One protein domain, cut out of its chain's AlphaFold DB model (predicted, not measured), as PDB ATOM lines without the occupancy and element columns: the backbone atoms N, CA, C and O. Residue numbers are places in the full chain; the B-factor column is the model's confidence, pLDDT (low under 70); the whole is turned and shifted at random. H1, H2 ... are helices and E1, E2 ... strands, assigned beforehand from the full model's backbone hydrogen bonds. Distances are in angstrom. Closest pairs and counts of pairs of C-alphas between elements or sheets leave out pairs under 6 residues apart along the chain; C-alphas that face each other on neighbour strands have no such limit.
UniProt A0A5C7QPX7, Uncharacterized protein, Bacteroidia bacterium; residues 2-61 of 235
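AT A GLANCE: This is residues 2 to 61 of the 235 residues of an uncharacterized protein of Bacteroidia bacterium (UniProt A0A5C7QPX7). Two small two-stranded hairpins, E1 E2 and E3 E4, stand at different ends of an elongated shape, joined by residues 37 to 46; the short helix H1 lies loosely near the first hairpin, mainly beside E1, while E3 E4 has no helix near it. A long stretch with no named element, residues 11 to 24, leads from H1 to E1, and short pairings at residues 18 to 19 and 40 to 41 tie unnamed stretches to E1 and E3. The printed part has 60 residues, with one named helix and four named strands in the order H1 E1 E2 E3 E4; each sheet has two antiparallel strands. The class is mixed, helices and strands, though under half of the residues, 25, are in named elements. The whole is only just loose, close to compact, with a radius of gyration of the C-alphas of 12.9 A, and spans 38 by 23 by 16 A.

HOW THE PARTS SIT: Helix H1, residues 2 to 10, comes closest to strand E1, residues 25 to 28, at the C-alphas of Lys 5 and Val 25, 6.1 A apart. In H1 every O i to N i+4 pair is within hydrogen-bond range. Residues 18 to 19 pair antiparallel with residues 26 to 27 of E1. E1 forms a hairpin with E2, residues 33 to 36; they are antiparallel, with 159 degrees between their directions. C-alphas 26 and 35 face each other at 4.5 A; N 25 and O 36, 2.9 A, and N 36 and O 25, 2.8 A, are within hydrogen-bond range. H1 and E2 are apart. Residues 40 to 41 pair antiparallel with residues 47 to 48 of E3, residues 47 to 50. E3 forms a hairpin with E4, residues 57 to 60; they are antiparallel, at 136 degrees. N 47 and O 60, 2.8 A, and N 58 and O 49, 2.8 A, are within hydrogen-bond range. E3 and E4 are each apart from H1, E1 and E2.

IN THESE COORDINATES: H1 begins at C-alpha 2, (228.610, 150.946, 233.856), and measures 12.2 A from first to last C-alpha. E1 measures 9.7 A, beginning at C-alpha 25, (232.579, 150.608, 226.021). E2 measures 9.8 A, E3 9.9 A and E4 9.7 A; E4 ends at C-alpha 60, (225.197, 162.505, 216.208).

THE WHOLE: The two C-alphas farthest apart are those of Asp 16 and Gly 44, 38.7 A. The link from H1 to E1 is long, that from E1 to E2 tight, and those from E2 to E3 and E3 to E4 short. The printed part has no cut. Its mean pLDDT is 92.4, and no printed residue is under 70.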
ATOM      1  N   THR A   2     228.274 152.077 232.957       88.19
ATOM      2  CA  THR A   2     228.610 150.946 233.856       88.19
ATOM      3  C   THR A   2     227.758 149.687 233.661       88.19
ATOM      4  O   THR A   2     228.297 148.590 233.648       88.19
ATOM      5  N   LYS A   3     226.439 149.823 233.443       91.31
ATOM      6  CA  LYS A   3     225.550 148.668 233.212       91.31
ATOM      7  C   LYS A   3     225.945 147.854 231.972       91.31
ATOM      8  O   LYS A   3     226.029 146.637 232.055       91.31
ATOM      9  N   ILE A   4     226.233 148.526 230.855       92.12
ATOM     10  CA  ILE A   4     226.636 147.881 229.593       92.12
ATOM     11  C   ILE A   4     228.008 147.235 229.745       92.12
ATOM     12  O   ILE A   4     228.183 146.084 229.361       92.12
ATOM     13  N   LYS A   5     228.952 147.936 230.385       93.44
ATOM     14  CA  LYS A   5     230.272 147.383 230.707       93.44
ATOM     15  C   LYS A   5     230.152 146.081 231.504       93.44
ATOM     16  O   LYS A   5     230.740 145.078 231.122       93.44
ATOM     17  N   ASN A   6     229.378 146.096 232.588       94.69
ATOM     18  CA  ASN A   6     229.209 144.935 233.461       94.69
ATOM     19  C   ASN A   6     228.508 143.779 232.744       94.69
ATOM     20  O   ASN A   6     228.909 142.635 232.919       94.69
ATOM     21  N   TYR A   7     227.495 144.079 231.926       95.25
ATOM     22  CA  TYR A   7     226.819 143.079 231.103       95.25
ATOM     23  C   TYR A   7     227.796 142.400 230.138       95.25
ATOM     24  O   TYR A   7     227.917 141.179 230.166       95.25
ATOM     25  N   LEU A   8     228.543 143.180 229.345       95.25
ATOM     26  CA  LEU A   8     229.506 142.636 228.384       95.25
ATOM     27  C   LEU A   8     230.610 141.843 229.089       95.25
ATOM     28  O   LEU A   8     230.944 140.753 228.646       95.25
ATOM     29  N   ASN A   9     231.122 142.331 230.223       94.50
ATOM     30  CA  ASN A   9     232.157 141.630 230.986       94.50
ATOM     31  C   ASN A   9     231.653 140.336 231.654       94.50
ATOM     32  O   ASN A   9     232.456 139.506 232.071       94.50
ATOM     33  N   GLY A  10     230.334 140.168 231.787       95.75
ATOM     34  CA  GLY A  10     229.710 138.936 232.269       95.75
ATOM     35  C   GLY A  10     229.562 137.856 231.193       95.75
ATOM     36  O   GLY A  10     229.304 136.703 231.534       95.75
ATOM     37  N   LEU A  11     229.721 138.200 229.910       95.62
ATOM     38  CA  LEU A  11     229.673 137.238 228.811       95.62
ATOM     39  C   LEU A  11     230.995 136.472 228.727       95.62
ATOM     40  O   LEU A  11     232.064 137.078 228.730       95.62
ATOM     41  N   HIS A  12     230.917 135.144 228.605       94.62
ATOM     42  CA  HIS A  12     232.083 134.251 228.579       94.62
ATOM     43  C   HIS A  12     233.169 134.715 227.593       94.62
ATOM     44  O   HIS A  12     234.340 134.798 227.952       94.62
ATOM     45  N   ASP A  13     232.773 135.096 226.378       92.81
ATOM     46  CA  ASP A  13     233.715 135.423 225.304       92.81
ATOM     47  C   ASP A  13     234.416 136.777 225.490       92.81
ATOM     48  O   ASP A  13     235.505 136.993 224.943       92.81
ATOM     49  N   TYR A  14     233.822 137.677 226.281       94.50
ATOM     50  CA  TYR A  14     234.300 139.048 226.496       94.50
ATOM     51  C   TYR A  14     234.805 139.299 227.915       94.50
ATOM     52  O   TYR A  14     235.296 140.391 228.200       94.50
ATOM     53  N   LYS A  15     234.716 138.311 228.803       93.50
ATOM     54  CA  LYS A  15     235.207 138.427 230.171       93.50
ATOM     55  C   LYS A  15     236.669 138.888 230.185       93.50
ATOM     56  O   LYS A  15     237.499 138.349 229.457       93.50
ATOM     57  N   ASP A  16     236.945 139.906 230.997       93.81
ATOM     58  CA  ASP A  16     238.257 140.542 231.179       93.81
ATOM     59  C   ASP A  16     238.820 141.231 229.919       93.81
ATOM     60  O   ASP A  16     239.968 141.670 229.903       93.81
ATOM     61  N   LYS A  17     237.988 141.400 228.883       95.50
ATOM     62  CA  LYS A  17     238.308 142.098 227.624       95.50
ATOM     63  C   LYS A  17     237.536 143.409 227.458       95.50
ATOM     64  O   LYS A  17     237.551 144.005 226.387       95.50
ATOM     65  N   VAL A  18     236.804 143.843 228.488       95.38
ATOM     66  CA  VAL A  18     235.908 145.005 228.413       95.38
ATOM     67  C   VAL A  18     236.478 146.197 229.172       95.38
ATOM     68  O   VAL A  18     236.540 146.218 230.407       95.38
ATOM     69  N   LYS A  19     236.791 147.258 228.434       93.50
ATOM     70  CA  LYS A  19     237.265 148.537 228.960       93.50
ATOM     71  C   LYS A  19     236.209 149.621 228.762       93.50
ATOM     72  O   LYS A  19     235.471 149.634 227.786       93.50
ATOM     73  N   GLN A  20     236.122 150.556 229.703       87.31
ATOM     74  CA  GLN A  20     235.350 151.775 229.475       87.31
ATOM     75  C   GLN A  20     236.258 152.809 228.809       87.31
ATOM     76  O   GLN A  20     237.166 153.320 229.464       87.31
ATOM     77  N   ASP A  21     235.999 153.105 227.539       84.00
ATOM     78  CA  ASP A  21     236.624 154.196 226.787       84.00
ATOM     79  C   ASP A  21     235.542 155.225 226.458       84.00
ATOM     80  O   ASP A  21     234.458 154.849 226.049       84.00
ATOM     81  N   ARG A  22     235.723 156.515 226.726       79.31
ATOM     82  CA  ARG A  22     234.583 157.453 226.682       79.31
ATOM     83  C   ARG A  22     234.350 157.974 225.251       79.31
ATOM     84  O   ARG A  22     235.317 158.400 224.629       79.31
ATOM     85  N   PRO A  23     233.100 158.032 224.733       87.69
ATOM     86  CA  PRO A  23     231.812 157.745 225.385       87.69
ATOM     87  C   PRO A  23     231.288 156.296 225.229       87.69
ATOM     88  O   PRO A  23     230.132 156.023 225.560       87.69
ATOM     89  N   CYS A  24     232.095 155.369 224.722       91.88
ATOM     90  CA  CYS A  24     231.738 153.976 224.453       91.88
ATOM     91  C   CYS A  24     232.098 152.995 225.601       91.88
ATOM     92  O   CYS A  24     232.430 153.337 226.741       91.88
ATOM     93  N   VAL A  25     231.914 151.710 225.328       94.00
ATOM     94  CA  VAL A  25     232.579 150.608 226.021       94.00
ATOM     95  C   VAL A  25     233.310 149.817 224.952       94.00
ATOM     96  O   VAL A  25     232.684 149.379 223.992       94.00
ATOM     97  N   THR A  26     234.612 149.637 225.114       95.69
ATOM     98  CA  THR A  26     235.454 148.955 224.135       95.69
ATOM     99  C   THR A  26     235.635 147.498 224.534       95.69
ATOM    100  O   THR A  26     235.976 147.197 225.681       95.69
ATOM    101  N   ILE A  27     235.414 146.596 223.583       95.75
ATOM    102  CA  ILE A  27     235.796 145.186 223.679       95.75
ATOM    103  C   ILE A  27     237.132 145.031 222.956       95.75
ATOM    104  O   ILE A  27     237.212 145.310 221.759       95.75
ATOM    105  N   GLU A  28     238.164 144.599 223.673       94.81
ATOM    106  CA  GLU A  28     239.523 144.416 223.159       94.81
ATOM    107  C   GLU A  28     239.753 142.934 222.818       94.81
ATOM    108  O   GLU A  28     239.871 142.078 223.694       94.81
ATOM    109  N   LEU A  29     239.770 142.607 221.524       90.81
ATOM    110  CA  LEU A  29     240.100 141.267 221.029       90.81
ATOM    111  C   LEU A  29     241.549 141.234 220.526       90.81
ATOM    112  O   LEU A  29     242.217 142.258 220.427       90.81
ATOM    113  N   SER A  30     242.048 140.044 220.181       89.00
ATOM    114  CA  SER A  30     243.449 139.846 219.782       89.00
ATOM    115  C   SER A  30     243.874 140.651 218.549       89.00
ATOM    116  O   SER A  30     245.026 141.059 218.459       89.00
ATOM    117  N   ASP A  31     242.968 140.855 217.589       89.81
ATOM    118  CA  ASP A  31     243.237 141.492 216.294       89.81
ATOM    119  C   ASP A  31     242.508 142.831 216.101       89.81
ATOM    120  O   ASP A  31     242.810 143.573 215.166       89.81
ATOM    121  N   LYS A  32     241.520 143.139 216.949       91.12
ATOM    122  CA  LYS A  32     240.611 144.273 216.757       91.12
ATOM    123  C   LYS A  32     239.932 144.696 218.046       91.12
ATOM    124  O   LYS A  32     239.689 143.888 218.936       91.12
ATOM    125  N   ASN A  33     239.525 145.958 218.059       93.12
ATOM    126  CA  ASN A  33     238.731 146.539 219.128       93.12
ATOM    127  C   ASN A  33     237.367 146.956 218.575       93.12
ATOM    128  O   ASN A  33     237.290 147.490 217.466       93.12
ATOM    129  N   PHE A  34     236.308 146.728 219.347       93.50
ATOM    130  CA  PHE A  34     234.954 147.161 219.010       93.50
ATOM    131  C   PHE A  34     234.447 148.161 220.039       93.50
ATOM    132  O   PHE A  34     234.366 147.837 221.222       93.50
ATOM    133  N   ASP A  35     234.050 149.343 219.576       93.56
ATOM    134  CA  ASP A  35     233.426 150.361 220.413       93.56
ATOM    135  C   ASP A  35     231.908 150.189 220.420       93.56
ATOM    136  O   ASP A  35     231.231 150.352 219.405       93.56
ATOM    137  N   ILE A  36     231.365 149.872 221.591       94.44
ATOM    138  CA  ILE A  36     229.929 149.753 221.828       94.44
ATOM    139  C   ILE A  36     229.417 151.086 222.369       94.44
ATOM    140  O   ILE A  36     229.695 151.465 223.511       94.44
ATOM    141  N   LEU A  37     228.663 151.802 221.539       93.69
ATOM    142  CA  LEU A  37     228.090 153.103 221.861       93.69
ATOM    143  C   LEU A  37     226.566 152.987 221.996       93.69
ATOM    144  O   LEU A  37     225.904 152.574 221.045       93.69
ATOM    145  N   PRO A  38     225.983 153.348 223.151       92.88
ATOM    146  CA  PRO A  38     224.538 153.450 223.282       92.88
ATOM    147  C   PRO A  38     224.026 154.590 222.412       92.88
ATOM    148  O   PRO A  38     224.514 155.714 222.521       92.88
ATOM    149  N   SER A  39     223.013 154.303 221.606       95.50
ATOM    150  CA  SER A  39     222.439 155.262 220.671       95.50
ATOM    151  C   SER A  39     220.922 155.161 220.710       95.50
ATOM    152  O   SER A  39     220.372 154.061 220.707       95.50
ATOM    153  N   PHE A  40     220.254 156.309 220.732       96.12
ATOM    154  CA  PHE A  40     218.806 156.402 220.576       96.12
ATOM    155  C   PHE A  40     218.491 157.169 219.306       96.12
ATOM    156  O   PHE A  40     218.903 158.319 219.180       96.12
ATOM    157  N   GLU A  41     217.768 156.549 218.381       96.38
ATOM    158  CA  GLU A  41     217.291 157.228 217.177       96.38
ATOM    159  C   GLU A  41     216.422 158.436 217.537       96.38
ATOM    160  O   GLU A  41     215.666 158.420 218.514       96.38
ATOM    161  N   ILE A  42     216.536 159.499 216.743       95.62
ATOM    162  CA  ILE A  42     215.702 160.694 216.876       95.62
ATOM    163  C   ILE A  42     214.811 160.868 215.650       95.62
ATOM    164  O   ILE A  42     215.190 160.548 214.522       95.62
ATOM    165  N   SER A  43     213.620 161.424 215.872       91.94
ATOM    166  CA  SER A  43     212.724 161.796 214.777       91.94
ATOM    167  C   SER A  43     213.405 162.815 213.858       91.94
ATOM    168  O   SER A  43     213.991 163.786 214.337       91.94
ATOM    169  N   GLY A  44     213.336 162.584 212.546       83.88
ATOM    170  CA  GLY A  44     214.036 163.391 211.541       83.88
ATOM    171  C   GLY A  44     215.453 162.913 211.195       83.88
ATOM    172  O   GLY A  44     216.073 163.504 210.315       83.88
ATOM    173  N   GLY A  45     215.938 161.832 211.819       90.81
ATOM    174  CA  GLY A  45     217.210 161.179 211.494       90.81
ATOM    175  C   GLY A  45     218.353 161.522 212.452       90.81
ATOM    176  O   GLY A  45     218.373 162.585 213.072       90.81
ATOM    177  N   GLY A  46     219.322 160.612 212.557       94.94
ATOM    178  CA  GLY A  46     220.435 160.685 213.506       94.94
ATOM    179  C   GLY A  46     220.118 160.054 214.863       94.94
ATOM    180  O   GLY A  46     219.103 159.378 215.045       94.94
ATOM    181  N   TYR A  47     221.004 160.288 215.832       97.25
ATOM    182  CA  TYR A  47     220.955 159.656 217.148       97.25
ATOM    183  C   TYR A  47     221.281 160.637 218.272       97.25
ATOM    184  O   TYR A  47     222.058 161.578 218.105       97.25
ATOM    185  N   ARG A  48     220.757 160.354 219.462       96.69
ATOM    186  CA  ARG A  48     221.324 160.805 220.731       96.69
ATOM    187  C   ARG A  48     222.312 159.761 221.230       96.69
ATOM    188  O   ARG A  48     221.945 158.601 221.407       96.69
ATOM    189  N   ILE A  49     223.537 160.195 221.502       95.00
ATOM    190  CA  ILE A  49     224.614 159.388 222.088       95.00
ATOM    191  C   ILE A  49     225.103 160.040 223.389       95.00
ATOM    192  O   ILE A  49     224.932 161.250 223.549       95.00
ATOM    193  N   PRO A  50     225.714 159.308 224.334       93.19
ATOM    194  CA  PRO A  50     226.340 159.927 225.495       93.19
ATOM    195  C   PRO A  50     227.416 160.933 225.070       93.19
ATOM    196  O   PRO A  50     228.202 160.671 224.156       93.19
ATOM    197  N   ASN A  51     227.477 162.081 225.742       89.06
ATOM    198  CA  ASN A  51     228.578 163.023 225.574       89.06
ATOM    199  C   ASN A  51     229.884 162.442 226.153       89.06
ATOM    200  O   ASN A  51     229.873 161.493 226.939       89.06
ATOM    201  N   TYR A  52     231.030 163.021 225.786       84.00
ATOM    202  CA  TYR A  52     232.347 162.509 226.196       84.00
ATOM    203  C   TYR A  52     232.510 162.393 227.723       84.00
ATOM    204  O   TYR A  52     233.033 161.400 228.224       84.00
ATOM    205  N   ASN A  53     231.999 163.364 228.485       85.69
ATOM    206  CA  ASN A  53     232.100 163.362 229.949       85.69
ATOM    207  C   ASN A  53     231.093 162.425 230.636       85.69
ATOM    208  O   ASN A  53     231.153 162.260 231.853       85.69
ATOM    209  N   LEU A  54     230.204 161.784 229.871       87.75
ATOM    210  CA  LEU A  54     229.129 160.914 230.351       87.75
ATOM    211  C   LEU A  54     228.164 161.611 231.328       87.75
ATOM    212  O   LEU A  54     227.571 160.953 232.184       87.75
ATOM    213  N   THR A  55     228.022 162.931 231.205       90.06
ATOM    214  CA  THR A  55     227.140 163.762 232.036       90.06
ATOM    215  C   THR A  55     225.815 164.091 231.357       90.06
ATOM    216  O   THR A  55     224.863 164.434 232.051       90.06
ATOM    217  N   ASP A  56     225.742 163.984 230.028       92.00
ATOM    218  CA  ASP A  56     224.551 164.304 229.234       92.00
ATOM    219  C   ASP A  56     224.556 163.546 227.891       92.00
ATOM    220  O   ASP A  56     225.480 162.784 227.592       92.00
ATOM    221  N   TRP A  57     223.533 163.762 227.068       93.56
ATOM    222  CA  TRP A  57     223.414 163.283 225.696       93.56
ATOM    223  C   TRP A  57     223.815 164.369 224.695       93.56
ATOM    224  O   TRP A  57     223.617 165.560 224.913       93.56
ATOM    225  N   THR A  58     224.357 163.958 223.556       92.75
ATOM    226  CA  THR A  58     224.659 164.827 222.419       92.75
ATOM    227  C   THR A  58     224.109 164.224 221.132       92.75
ATOM    228  O   THR A  58     223.852 163.020 221.057       92.75
ATOM    229  N   TYR A  59     223.894 165.064 220.126       93.50
ATOM    230  CA  TYR A  59     223.397 164.632 218.827       93.50
ATOM    231  C   TYR A  59     224.541 164.137 217.941       93.50
ATOM    232  O   TYR A  59     225.626 164.717 217.921       93.50
ATOM    233  N   SER A  60     224.278 163.079 217.183       93.00
ATOM    234  CA  SER A  60     225.197 162.505 216.208       93.00
ATOM    235  C   SER A  60     224.444 162.154 214.929       93.00
ATOM    236  O   SER A  60     223.354 161.589 214.987       93.00
ATOM    237  N   TYR A  61     225.030 162.475 213.775       95.25
ATOM    238  CA  TYR A  61     224.424 162.280 212.452       95.25
ATOM    239  C   TYR A  61     225.390 161.520 211.521       95.25
ATOM    240  O   TYR A  61     225.873 162.087 210.536       95.25
TER     241      TYR A  61